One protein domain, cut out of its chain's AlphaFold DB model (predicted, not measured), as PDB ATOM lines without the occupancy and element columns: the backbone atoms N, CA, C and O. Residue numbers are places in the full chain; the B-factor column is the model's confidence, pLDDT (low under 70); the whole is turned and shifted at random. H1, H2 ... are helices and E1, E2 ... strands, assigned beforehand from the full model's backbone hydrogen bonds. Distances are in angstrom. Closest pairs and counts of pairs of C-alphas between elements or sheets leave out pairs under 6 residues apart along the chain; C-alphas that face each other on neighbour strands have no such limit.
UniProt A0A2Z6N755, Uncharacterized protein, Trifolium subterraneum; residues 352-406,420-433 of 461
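What this domain is: This is residues 352 to 406 and 420 to 433 of the 461 residues of an uncharacterized protein of Trifolium subterraneum (UniProt A0A2Z6N755). One strongly twisted sheet makes the body, with the hairpin E3 and E4 along one side and short E1 at the other edge, where small helix H1 only grazes it. The printed part has 69 residues, with one named helix and five named strands, E1 H1 E2 E3 E4 E5. The sheet, E1 - E2 - E5 - E4 - E3, is antiparallel; the class is mostly strand. It is only just compact, close to loose (radius of gyration of the C-alphas 13.2 A), spanning 41 by 27 by 17 A.

How they stand to each other: E1, residues 352 to 354, is antiparallel to E2, residues 366 to 373, at 177 degrees; N 370 and O 353, 2.8 A, are within hydrogen-bond range. H1, residues 356 to 359, only grazes the sheet; its closest C-alphas to E2 are Thr 358 and Ala 367, 5.3 A. H1 is too short for an O i to N i+4 pair; its one O i to N i+3 pair is within range. E5, residues 422 to 430, neighbours E2 (N 369 and O 426, 3.0 A) and E4, residues 390 to 398 (N 427 and O 397, 2.9 A). E4 and E3, residues 380 to 387, form a hairpin (N 383 and O 394, 2.9 A).

Where its parts are: E1, 7.3 A long, begins at C-alpha 352 (156.813, 326.337, 189.045). H1 measures 5.1 A, E2 20.6 A, E3 21.1 A, E4 25.2 A and E5 24.7 A, ending at C-alpha 430 (161.303, 336.156, 208.163).

The domain as a whole: The farthest C-alphas, Asp 389 and Arg 406, are 42.5 A apart. Residues 407 to 419 are not printed; the gap is 14.5 A. Of the links printed whole, none is long. pLDDT is under 70 at residues 402 to 406, 420 to 422 and 433.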
ATOM      1  N   LEU A 352     158.085 326.749 189.651       87.06
ATOM      2  CA  LEU A 352     156.813 326.337 189.045       87.06
ATOM      3  C   LEU A 352     155.692 327.356 189.278       87.06
ATOM      4  O   LEU A 352     154.947 327.674 188.355       87.06
ATOM      5  N   LYS A 353     155.537 327.835 190.518       88.06
ATOM      6  CA  LYS A 353     154.493 328.795 190.913       88.06
ATOM      7  C   LYS A 353     154.940 329.590 192.141       88.06
ATOM      8  O   LYS A 353     155.585 329.040 193.026       88.06
ATOM      9  N   ILE A 354     154.549 330.858 192.228       89.38
ATOM     10  CA  ILE A 354     154.579 331.641 193.471       89.38
ATOM     11  C   ILE A 354     153.138 331.723 194.002       89.38
ATOM     12  O   ILE A 354     152.193 331.798 193.214       89.38
ATOM     13  N   ASP A 355     152.962 331.646 195.319       90.00
ATOM     14  CA  ASP A 355     151.650 331.755 195.963       90.00
ATOM     15  C   ASP A 355     151.045 333.157 195.776       90.00
ATOM     16  O   ASP A 355     151.752 334.164 195.832       90.00
ATOM     17  N   GLU A 356     149.732 333.244 195.570       91.56
ATOM     18  CA  GLU A 356     149.070 334.502 195.178       91.56
ATOM     19  C   GLU A 356     149.192 335.574 196.269       91.56
ATOM     20  O   GLU A 356     149.562 336.708 195.969       91.56
ATOM     21  N   GLY A 357     149.056 335.198 197.545       91.38
ATOM     22  CA  GLY A 357     149.287 336.111 198.674       91.38
ATOM     23  C   GLY A 357     150.742 336.591 198.810       91.38
ATOM     24  O   GLY A 357     150.987 337.651 199.389       91.38
ATOM     25  N   THR A 358     151.708 335.855 198.240       89.38
ATOM     26  CA  THR A 358     153.117 336.284 198.145       89.38
ATOM     27  C   THR A 358     153.304 337.288 197.004       89.38
ATOM     28  O   THR A 358     153.950 338.316 197.198       89.38
ATOM     29  N   ILE A 359     152.703 337.039 195.831       84.56
ATOM     30  CA  ILE A 359     152.734 337.959 194.676       84.56
ATOM     31  C   ILE A 359     152.062 339.295 195.034       84.56
ATOM     32  O   ILE A 359     152.635 340.361 194.805       84.56
ATOM     33  N   ASN A 360     150.881 339.234 195.652       90.44
ATOM     34  CA  ASN A 360     150.089 340.395 196.058       90.44
ATOM     35  C   ASN A 360     150.657 341.125 197.288       90.44
ATOM     36  O   ASN A 360     150.162 342.192 197.646       90.44
ATOM     37  N   LYS A 361     151.684 340.565 197.948       88.75
ATOM     38  CA  LYS A 361     152.273 341.066 199.207       88.75
ATOM     39  C   LYS A 361     151.270 341.191 200.364       88.75
ATOM     40  O   LYS A 361     151.507 341.940 201.309       88.75
ATOM     41  N   GLU A 362     150.182 340.421 200.327       89.94
ATOM     42  CA  GLU A 362     149.189 340.330 201.411       89.94
ATOM     43  C   GLU A 362     149.826 339.839 202.719       89.94
ATOM     44  O   GLU A 362     149.369 340.163 203.816       89.94
ATOM     45  N   ARG A 363     150.908 339.062 202.597       83.00
ATOM     46  CA  ARG A 363     151.720 338.565 203.704       83.00
ATOM     47  C   ARG A 363     153.199 338.758 203.398       83.00
ATOM     48  O   ARG A 363     153.699 338.254 202.401       83.00
ATOM     49  N   MET A 364     153.900 339.469 204.281       79.69
ATOM     50  CA  MET A 364     155.361 339.648 204.216       79.69
ATOM     51  C   MET A 364     156.105 338.935 205.358       79.69
ATOM     52  O   MET A 364     157.327 338.982 205.429       79.69
ATOM     53  N   ASP A 365     155.385 338.264 206.263       85.69
ATOM     54  CA  ASP A 365     155.962 337.390 207.290       85.69
ATOM     55  C   ASP A 365     156.400 336.029 206.723       85.69
ATOM     56  O   ASP A 365     157.307 335.386 207.258       85.69
ATOM     57  N   ASN A 366     155.741 335.598 205.646       87.19
ATOM     58  CA  ASN A 366     155.894 334.294 205.025       87.19
ATOM     59  C   ASN A 366     155.672 334.402 203.509       87.19
ATOM     60  O   ASN A 366     154.623 334.882 203.082       87.19
ATOM     61  N   ALA A 367     156.637 333.927 202.720       88.56
ATOM     62  CA  ALA A 367     156.530 333.788 201.273       88.56
ATOM     63  C   ALA A 367     156.516 332.303 200.882       88.56
ATOM     64  O   ALA A 367     157.319 331.512 201.380       88.56
ATOM     65  N   ARG A 368     155.622 331.923 199.966       88.62
ATOM     66  CA  ARG A 368     155.465 330.540 199.497       88.62
ATOM     67  C   ARG A 368     155.715 330.429 198.003       88.62
ATOM     68  O   ARG A 368     155.125 331.152 197.201       88.62
ATOM     69  N   MET A 369     156.564 329.480 197.630       89.62
ATOM     70  CA  MET A 369     156.859 329.157 196.238       89.62
ATOM     71  C   MET A 369     156.947 327.648 196.035       89.62
ATOM     72  O   MET A 369     157.312 326.899 196.933       89.62
ATOM     73  N   LEU A 370     156.574 327.207 194.844       87.50
ATOM     74  CA  LEU A 370     156.607 325.825 194.405       87.50
ATOM     75  C   LEU A 370     157.787 325.679 193.448       87.50
ATOM     76  O   LEU A 370     157.803 326.338 192.407       87.50
ATOM     77  N   ILE A 371     158.760 324.840 193.791       87.06
ATOM     78  CA  ILE A 371     159.945 324.579 192.970       87.06
ATOM     79  C   ILE A 371     159.984 323.086 192.640       87.06
ATOM     80  O   ILE A 371     159.779 322.234 193.500       87.06
ATOM     81  N   ALA A 372     160.213 322.778 191.369       83.88
ATOM     82  CA  ALA A 372     160.582 321.456 190.898       83.88
ATOM     83  C   ALA A 372     162.087 321.286 191.108       83.88
ATOM     84  O   ALA A 372     162.857 321.839 190.329       83.88
ATOM     85  N   THR A 373     162.518 320.561 192.135       82.06
ATOM     86  CA  THR A 373     163.941 320.252 192.341       82.06
ATOM     87  C   THR A 373     164.220 318.780 192.033       82.06
ATOM     88  O   THR A 373     163.308 317.945 192.099       82.06
ATOM     89  N   PRO A 374     165.486 318.417 191.764       81.25
ATOM     90  CA  PRO A 374     165.964 317.055 191.984       81.25
ATOM     91  C   PRO A 374     165.641 316.578 193.416       81.25
ATOM     92  O   PRO A 374     165.326 317.403 194.283       81.25
ATOM     93  N   PRO A 375     165.728 315.268 193.711       76.12
ATOM     94  CA  PRO A 375     165.523 314.753 195.061       76.12
ATOM     95  C   PRO A 375     166.627 315.251 196.005       76.12
ATOM     96  O   PRO A 375     167.713 314.676 196.088       76.12
ATOM     97  N   LEU A 376     166.336 316.340 196.715       70.44
ATOM     98  CA  LEU A 376     167.205 316.932 197.724       70.44
ATOM     99  C   LEU A 376     166.967 316.294 199.097       70.44
ATOM    100  O   LEU A 376     165.948 315.657 199.367       70.44
ATOM    101  N   LYS A 377     167.944 316.476 199.985       79.25
ATOM    102  CA  LYS A 377     167.777 316.234 201.417       79.25
ATOM    103  C   LYS A 377     166.920 317.361 202.000       79.25
ATOM    104  O   LYS A 377     167.195 318.512 201.677       79.25
ATOM    105  N   GLU A 378     165.976 317.010 202.878       82.88
ATOM    106  CA  GLU A 378     165.025 317.921 203.544       82.88
ATOM    107  C   GLU A 378     165.603 319.321 203.806       82.88
ATOM    108  O   GLU A 378     166.513 319.490 204.629       82.88
ATOM    109  N   LEU A 379     165.080 320.331 203.104       85.19
ATOM    110  CA  LEU A 379     165.565 321.705 203.244       85.19
ATOM    111  C   LEU A 379     165.016 322.350 204.523       85.19
ATOM    112  O   LEU A 379     163.818 322.580 204.671       85.19
ATOM    113  N   ASN A 380     165.911 322.684 205.450       91.50
ATOM    114  CA  ASN A 380     165.600 323.439 206.663       91.50
ATOM    115  C   ASN A 380     166.831 324.256 207.080       91.50
ATOM    116  O   ASN A 380     167.547 323.885 208.010       91.50
ATOM    117  N   ASP A 381     167.085 325.345 206.357       92.88
ATOM    118  CA  ASP A 381     168.292 326.169 206.500       92.88
ATOM    119  C   ASP A 381     167.951 327.636 206.826       92.88
ATOM    120  O   ASP A 381     166.819 328.088 206.632       92.88
ATOM    121  N   ILE A 382     168.918 328.390 207.356       91.06
ATOM    122  CA  ILE A 382     168.783 329.810 207.707       91.06
ATOM    123  C   ILE A 382     169.842 330.616 206.953       91.06
ATOM    124  O   ILE A 382     170.986 330.753 207.389       91.06
ATOM    125  N   VAL A 383     169.421 331.221 205.846       91.12
ATOM    126  CA  VAL A 383     170.255 332.086 205.009       91.12
ATOM    127  C   VAL A 383     170.166 333.519 205.527       91.12
ATOM    128  O   VAL A 383     169.079 334.043 205.764       91.12
ATOM    129  N   LYS A 384     171.307 334.188 205.709       88.62
ATOM    130  CA  LYS A 384     171.339 335.610 206.085       88.62
ATOM    131  C   LYS A 384     171.423 336.467 204.826       88.62
ATOM    132  O   LYS A 384     172.373 336.326 204.062       88.62
ATOM    133  N   VAL A 385     170.452 337.353 204.629       85.94
ATOM    134  CA  VAL A 385     170.329 338.202 203.436       85.94
ATOM    135  C   VAL A 385     170.368 339.670 203.849       85.94
ATOM    136  O   VAL A 385     169.759 340.054 204.846       85.94
ATOM    137  N   TRP A 386     171.090 340.497 203.096       81.19
ATOM    138  CA  TRP A 386     171.096 341.945 203.295       81.19
ATOM    139  C   TRP A 386     169.857 342.576 202.652       81.19
ATOM    140  O   TRP A 386     169.640 342.430 201.451       81.19
ATOM    141  N   VAL A 387     169.066 343.290 203.451       82.38
ATOM    142  CA  VAL A 387     167.891 344.059 203.021       82.38
ATOM    143  C   VAL A 387     167.990 345.437 203.670       82.38
ATOM    144  O   VAL A 387     168.054 345.518 204.892       82.38
ATOM    145  N   ASP A 388     168.046 346.496 202.860       87.44
ATOM    146  CA  ASP A 388     168.155 347.897 203.307       87.44
ATOM    147  C   ASP A 388     169.221 348.111 204.403       87.44
ATOM    148  O   ASP A 388     168.950 348.623 205.487       87.44
ATOM    149  N   ASP A 389     170.442 347.638 204.121       86.12
ATOM    150  CA  ASP A 389     171.619 347.664 205.006       86.12
ATOM    151  C   ASP A 389     171.444 346.950 206.368       86.12
ATOM    152  O   ASP A 389     172.291 347.057 207.255       86.12
ATOM    153  N   MET A 390     170.397 346.128 206.518       82.75
ATOM    154  CA  MET A 390     170.201 345.211 207.643       82.75
ATOM    155  C   MET A 390     170.422 343.753 207.227       82.75
ATOM    156  O   MET A 390     169.925 343.294 206.199       82.75
ATOM    157  N   LEU A 391     171.125 342.985 208.061       82.56
ATOM    158  CA  LEU A 391     171.335 341.551 207.850       82.56
ATOM    159  C   LEU A 391     170.158 340.746 208.431       82.56
ATOM    160  O   LEU A 391     170.125 340.449 209.626       82.56
ATOM    161  N   VAL A 392     169.195 340.382 207.586       90.12
ATOM    162  CA  VAL A 392     167.975 339.661 207.971       90.12
ATOM    163  C   VAL A 392     168.185 338.143 207.846       90.12
ATOM    164  O   VAL A 392     168.506 337.658 206.758       90.12
ATOM    165  N   PRO A 393     167.999 337.352 208.920       88.75
ATOM    166  CA  PRO A 393     168.006 335.897 208.831       88.75
ATOM    167  C   PRO A 393     166.662 335.384 208.294       88.75
ATOM    168  O   PRO A 393     165.604 335.558 208.906       88.75
ATOM    169  N   ILE A 394     166.726 334.721 207.145       90.75
ATOM    170  CA  ILE A 394     165.599 334.145 206.419       90.75
ATOM    171  C   ILE A 394     165.670 332.624 206.553       90.75
ATOM    172  O   ILE A 394     166.663 332.008 206.166       90.75
ATOM    173  N   ARG A 395     164.619 332.002 207.093       91.88
ATOM    174  CA  ARG A 395     164.544 330.540 207.203       91.88
ATOM    175  C   ARG A 395     163.826 329.956 205.991       91.88
ATOM    176  O   ARG A 395     162.696 330.346 205.704       91.88
ATOM    177  N   ILE A 396     164.479 329.017 205.317       91.12
ATOM    178  CA  ILE A 396     163.980 328.291 204.149       91.12
ATOM    179  C   ILE A 396     163.590 326.892 204.621       91.12
ATOM    180  O   ILE A 396     164.445 326.148 205.101       91.12
ATOM    181  N   ILE A 397     162.302 326.554 204.525       90.75
ATOM    182  CA  ILE A 397     161.759 325.262 204.962       90.75
ATOM    183  C   ILE A 397     161.014 324.600 203.804       90.75
ATOM    184  O   ILE A 397     160.118 325.198 203.206       90.75
ATOM    185  N   GLU A 398     161.356 323.349 203.526       88.88
ATOM    186  CA  GLU A 398     160.594 322.434 202.687       88.88
ATOM    187  C   GLU A 398     159.331 321.962 203.425       88.88
ATOM    188  O   GLU A 398     159.375 321.335 204.483       88.88
ATOM    189  N   ASP A 399     158.179 322.333 202.874       85.50
ATOM    190  CA  ASP A 399     156.856 322.146 203.458       85.50
ATOM    191  C   ASP A 399     156.300 320.777 203.024       85.50
ATOM    192  O   ASP A 399     155.616 320.651 202.001       85.50
ATOM    193  N   MET A 400     156.646 319.740 203.796       79.00
ATOM    194  CA  MET A 400     156.242 318.335 203.617       79.00
ATOM    195  C   MET A 400     154.751 318.095 203.939       79.00
ATOM    196  O   MET A 400     154.389 317.246 204.752       79.00
ATOM    197  N   ASP A 401     153.855 318.830 203.274       73.44
ATOM    198  CA  ASP A 401     152.402 318.612 203.314       73.44
ATOM    199  C   ASP A 401     152.037 317.287 202.600       73.44
ATOM    200  O   ASP A 401     151.637 317.268 201.429       73.44
ATOM    201  N   GLU A 402     152.145 316.160 203.316       53.53
ATOM    202  CA  GLU A 402     152.014 314.781 202.798       53.53
ATOM    203  C   GLU A 402     150.724 314.492 201.989       53.53
ATOM    204  O   GLU A 402     150.662 313.528 201.218       53.53
ATOM    205  N   GLY A 403     149.673 315.303 202.159       55.56
ATOM    206  CA  GLY A 403     148.333 315.050 201.617       55.56
ATOM    207  C   GLY A 403     147.979 315.707 200.275       55.56
ATOM    208  O   GLY A 403     147.004 315.283 199.648       55.56
ATOM    209  N   ALA A 404     148.702 316.740 199.824       52.97
ATOM    210  CA  ALA A 404     148.190 317.637 198.775       52.97
ATOM    211  C   ALA A 404     148.418 317.137 197.333       52.97
ATOM    212  O   ALA A 404     147.480 317.075 196.532       52.97
ATOM    213  N   TRP A 405     149.650 316.756 196.983       53.69
ATOM    214  CA  TRP A 405     150.063 316.650 195.573       53.69
ATOM    215  C   TRP A 405     149.857 315.275 194.916       53.69
ATOM    216  O   TRP A 405     149.817 315.179 193.690       53.69
ATOM    217  N   ARG A 406     149.584 314.210 195.688       50.75
ATOM    218  CA  ARG A 406     149.285 312.866 195.136       50.75
ATOM    219  C   ARG A 406     147.936 312.761 194.396       50.75
ATOM    220  O   ARG A 406     147.586 311.681 193.926       50.75
ATOM    221  N   PHE A 420     162.097 311.748 188.332       51.62
ATOM    222  CA  PHE A 420     162.626 312.295 189.592       51.62
ATOM    223  C   PHE A 420     162.402 313.776 189.962       51.62
ATOM    224  O   PHE A 420     162.963 314.227 190.959       51.62
ATOM    225  N   THR A 421     161.528 314.514 189.282       56.41
ATOM    226  CA  THR A 421     161.144 315.866 189.715       56.41
ATOM    227  C   THR A 421     160.279 315.830 190.981       56.41
ATOM    228  O   THR A 421     159.083 315.526 190.913       56.41
ATOM    229  N   ILE A 422     160.845 316.183 192.141       65.81
ATOM    230  CA  ILE A 422     160.046 316.431 193.348       65.81
ATOM    231  C   ILE A 422     159.476 317.848 193.257       65.81
ATOM    232  O   ILE A 422     160.192 318.823 193.040       65.81
ATOM    233  N   ILE A 423     158.156 317.955 193.401       71.00
ATOM    234  CA  ILE A 423     157.459 319.236 193.509       71.00
ATOM    235  C   ILE A 423     157.474 319.633 194.985       71.00
ATOM    236  O   ILE A 423     156.607 319.216 195.756       71.00
ATOM    237  N   THR A 424     158.464 320.433 195.364       73.75
ATOM    238  CA  THR A 424     158.642 320.914 196.732       73.75
ATOM    239  C   THR A 424     158.004 322.289 196.897       73.75
ATOM    240  O   THR A 424     158.239 323.230 196.135       73.75
ATOM    241  N   LYS A 425     157.174 322.417 197.931       79.38
ATOM    242  CA  LYS A 425     156.627 323.690 198.395       79.38
ATOM    243  C   LYS A 425     157.620 324.271 199.396       79.38
ATOM    244  O   LYS A 425     157.817 323.706 200.462       79.38
ATOM    245  N   ILE A 426     158.253 325.386 199.060       78.88
ATOM    246  CA  ILE A 426     159.181 326.087 199.944       78.88
ATOM    247  C   ILE A 426     158.429 327.212 200.653       78.88
ATOM    248  O   ILE A 426     157.798 328.061 200.017       78.88
ATOM    249  N   THR A 427     158.513 327.209 201.980       81.69
ATOM    250  CA  THR A 427     158.027 328.270 202.859       81.69
ATOM    251  C   THR A 427     159.232 329.054 203.377       81.69
ATOM    252  O   THR A 427     160.089 328.520 204.084       81.69
ATOM    253  N   ILE A 428     159.285 330.335 203.026       82.69
ATOM    254  CA  ILE A 428     160.319 331.287 203.424       82.69
ATOM    255  C   ILE A 428     159.757 332.140 204.560       82.69
ATOM    256  O   ILE A 428     158.778 332.854 204.363       82.69
ATOM    257  N   GLN A 429     160.364 332.084 205.745       84.00
ATOM    258  CA  GLN A 429     159.911 332.837 206.919       84.00
ATOM    259  C   GLN A 429     160.939 333.890 207.330       84.00
ATOM    260  O   GLN A 429     162.111 333.573 207.554       84.00
ATOM    261  N   MET A 430     160.488 335.137 207.502       81.12
ATOM    262  CA  MET A 430     161.303 336.156 208.163       81.12
ATOM    263  C   MET A 430     161.290 335.914 209.670       81.12
ATOM    264  O   MET A 430     160.248 336.023 210.326       81.12
ATOM    265  N   LEU A 431     162.458 335.632 210.246       81.00
ATOM    266  CA  LEU A 431     162.594 335.580 211.695       81.00
ATOM    267  C   LEU A 431     162.495 337.010 212.234       81.00
ATOM    268  O   LEU A 431     163.420 337.809 212.092       81.00
ATOM    269  N   LYS A 432     161.354 337.340 212.853       78.06
ATOM    270  CA  LYS A 432     161.185 338.608 213.571       78.06
ATOM    271  C   LYS A 432     162.329 338.744 214.565       78.06
ATOM    272  O   LYS A 432     162.483 337.882 215.429       78.06
ATOM    273  N   HIS A 433     163.092 339.830 214.455       61.25
ATOM    274  CA  HIS A 433     164.128 340.153 215.425       61.25
ATOM    275  C   HIS A 433     163.455 340.264 216.797       61.25
ATOM    276  O   HIS A 433     162.737 341.227 217.079       61.25
TER     277      HIS A 433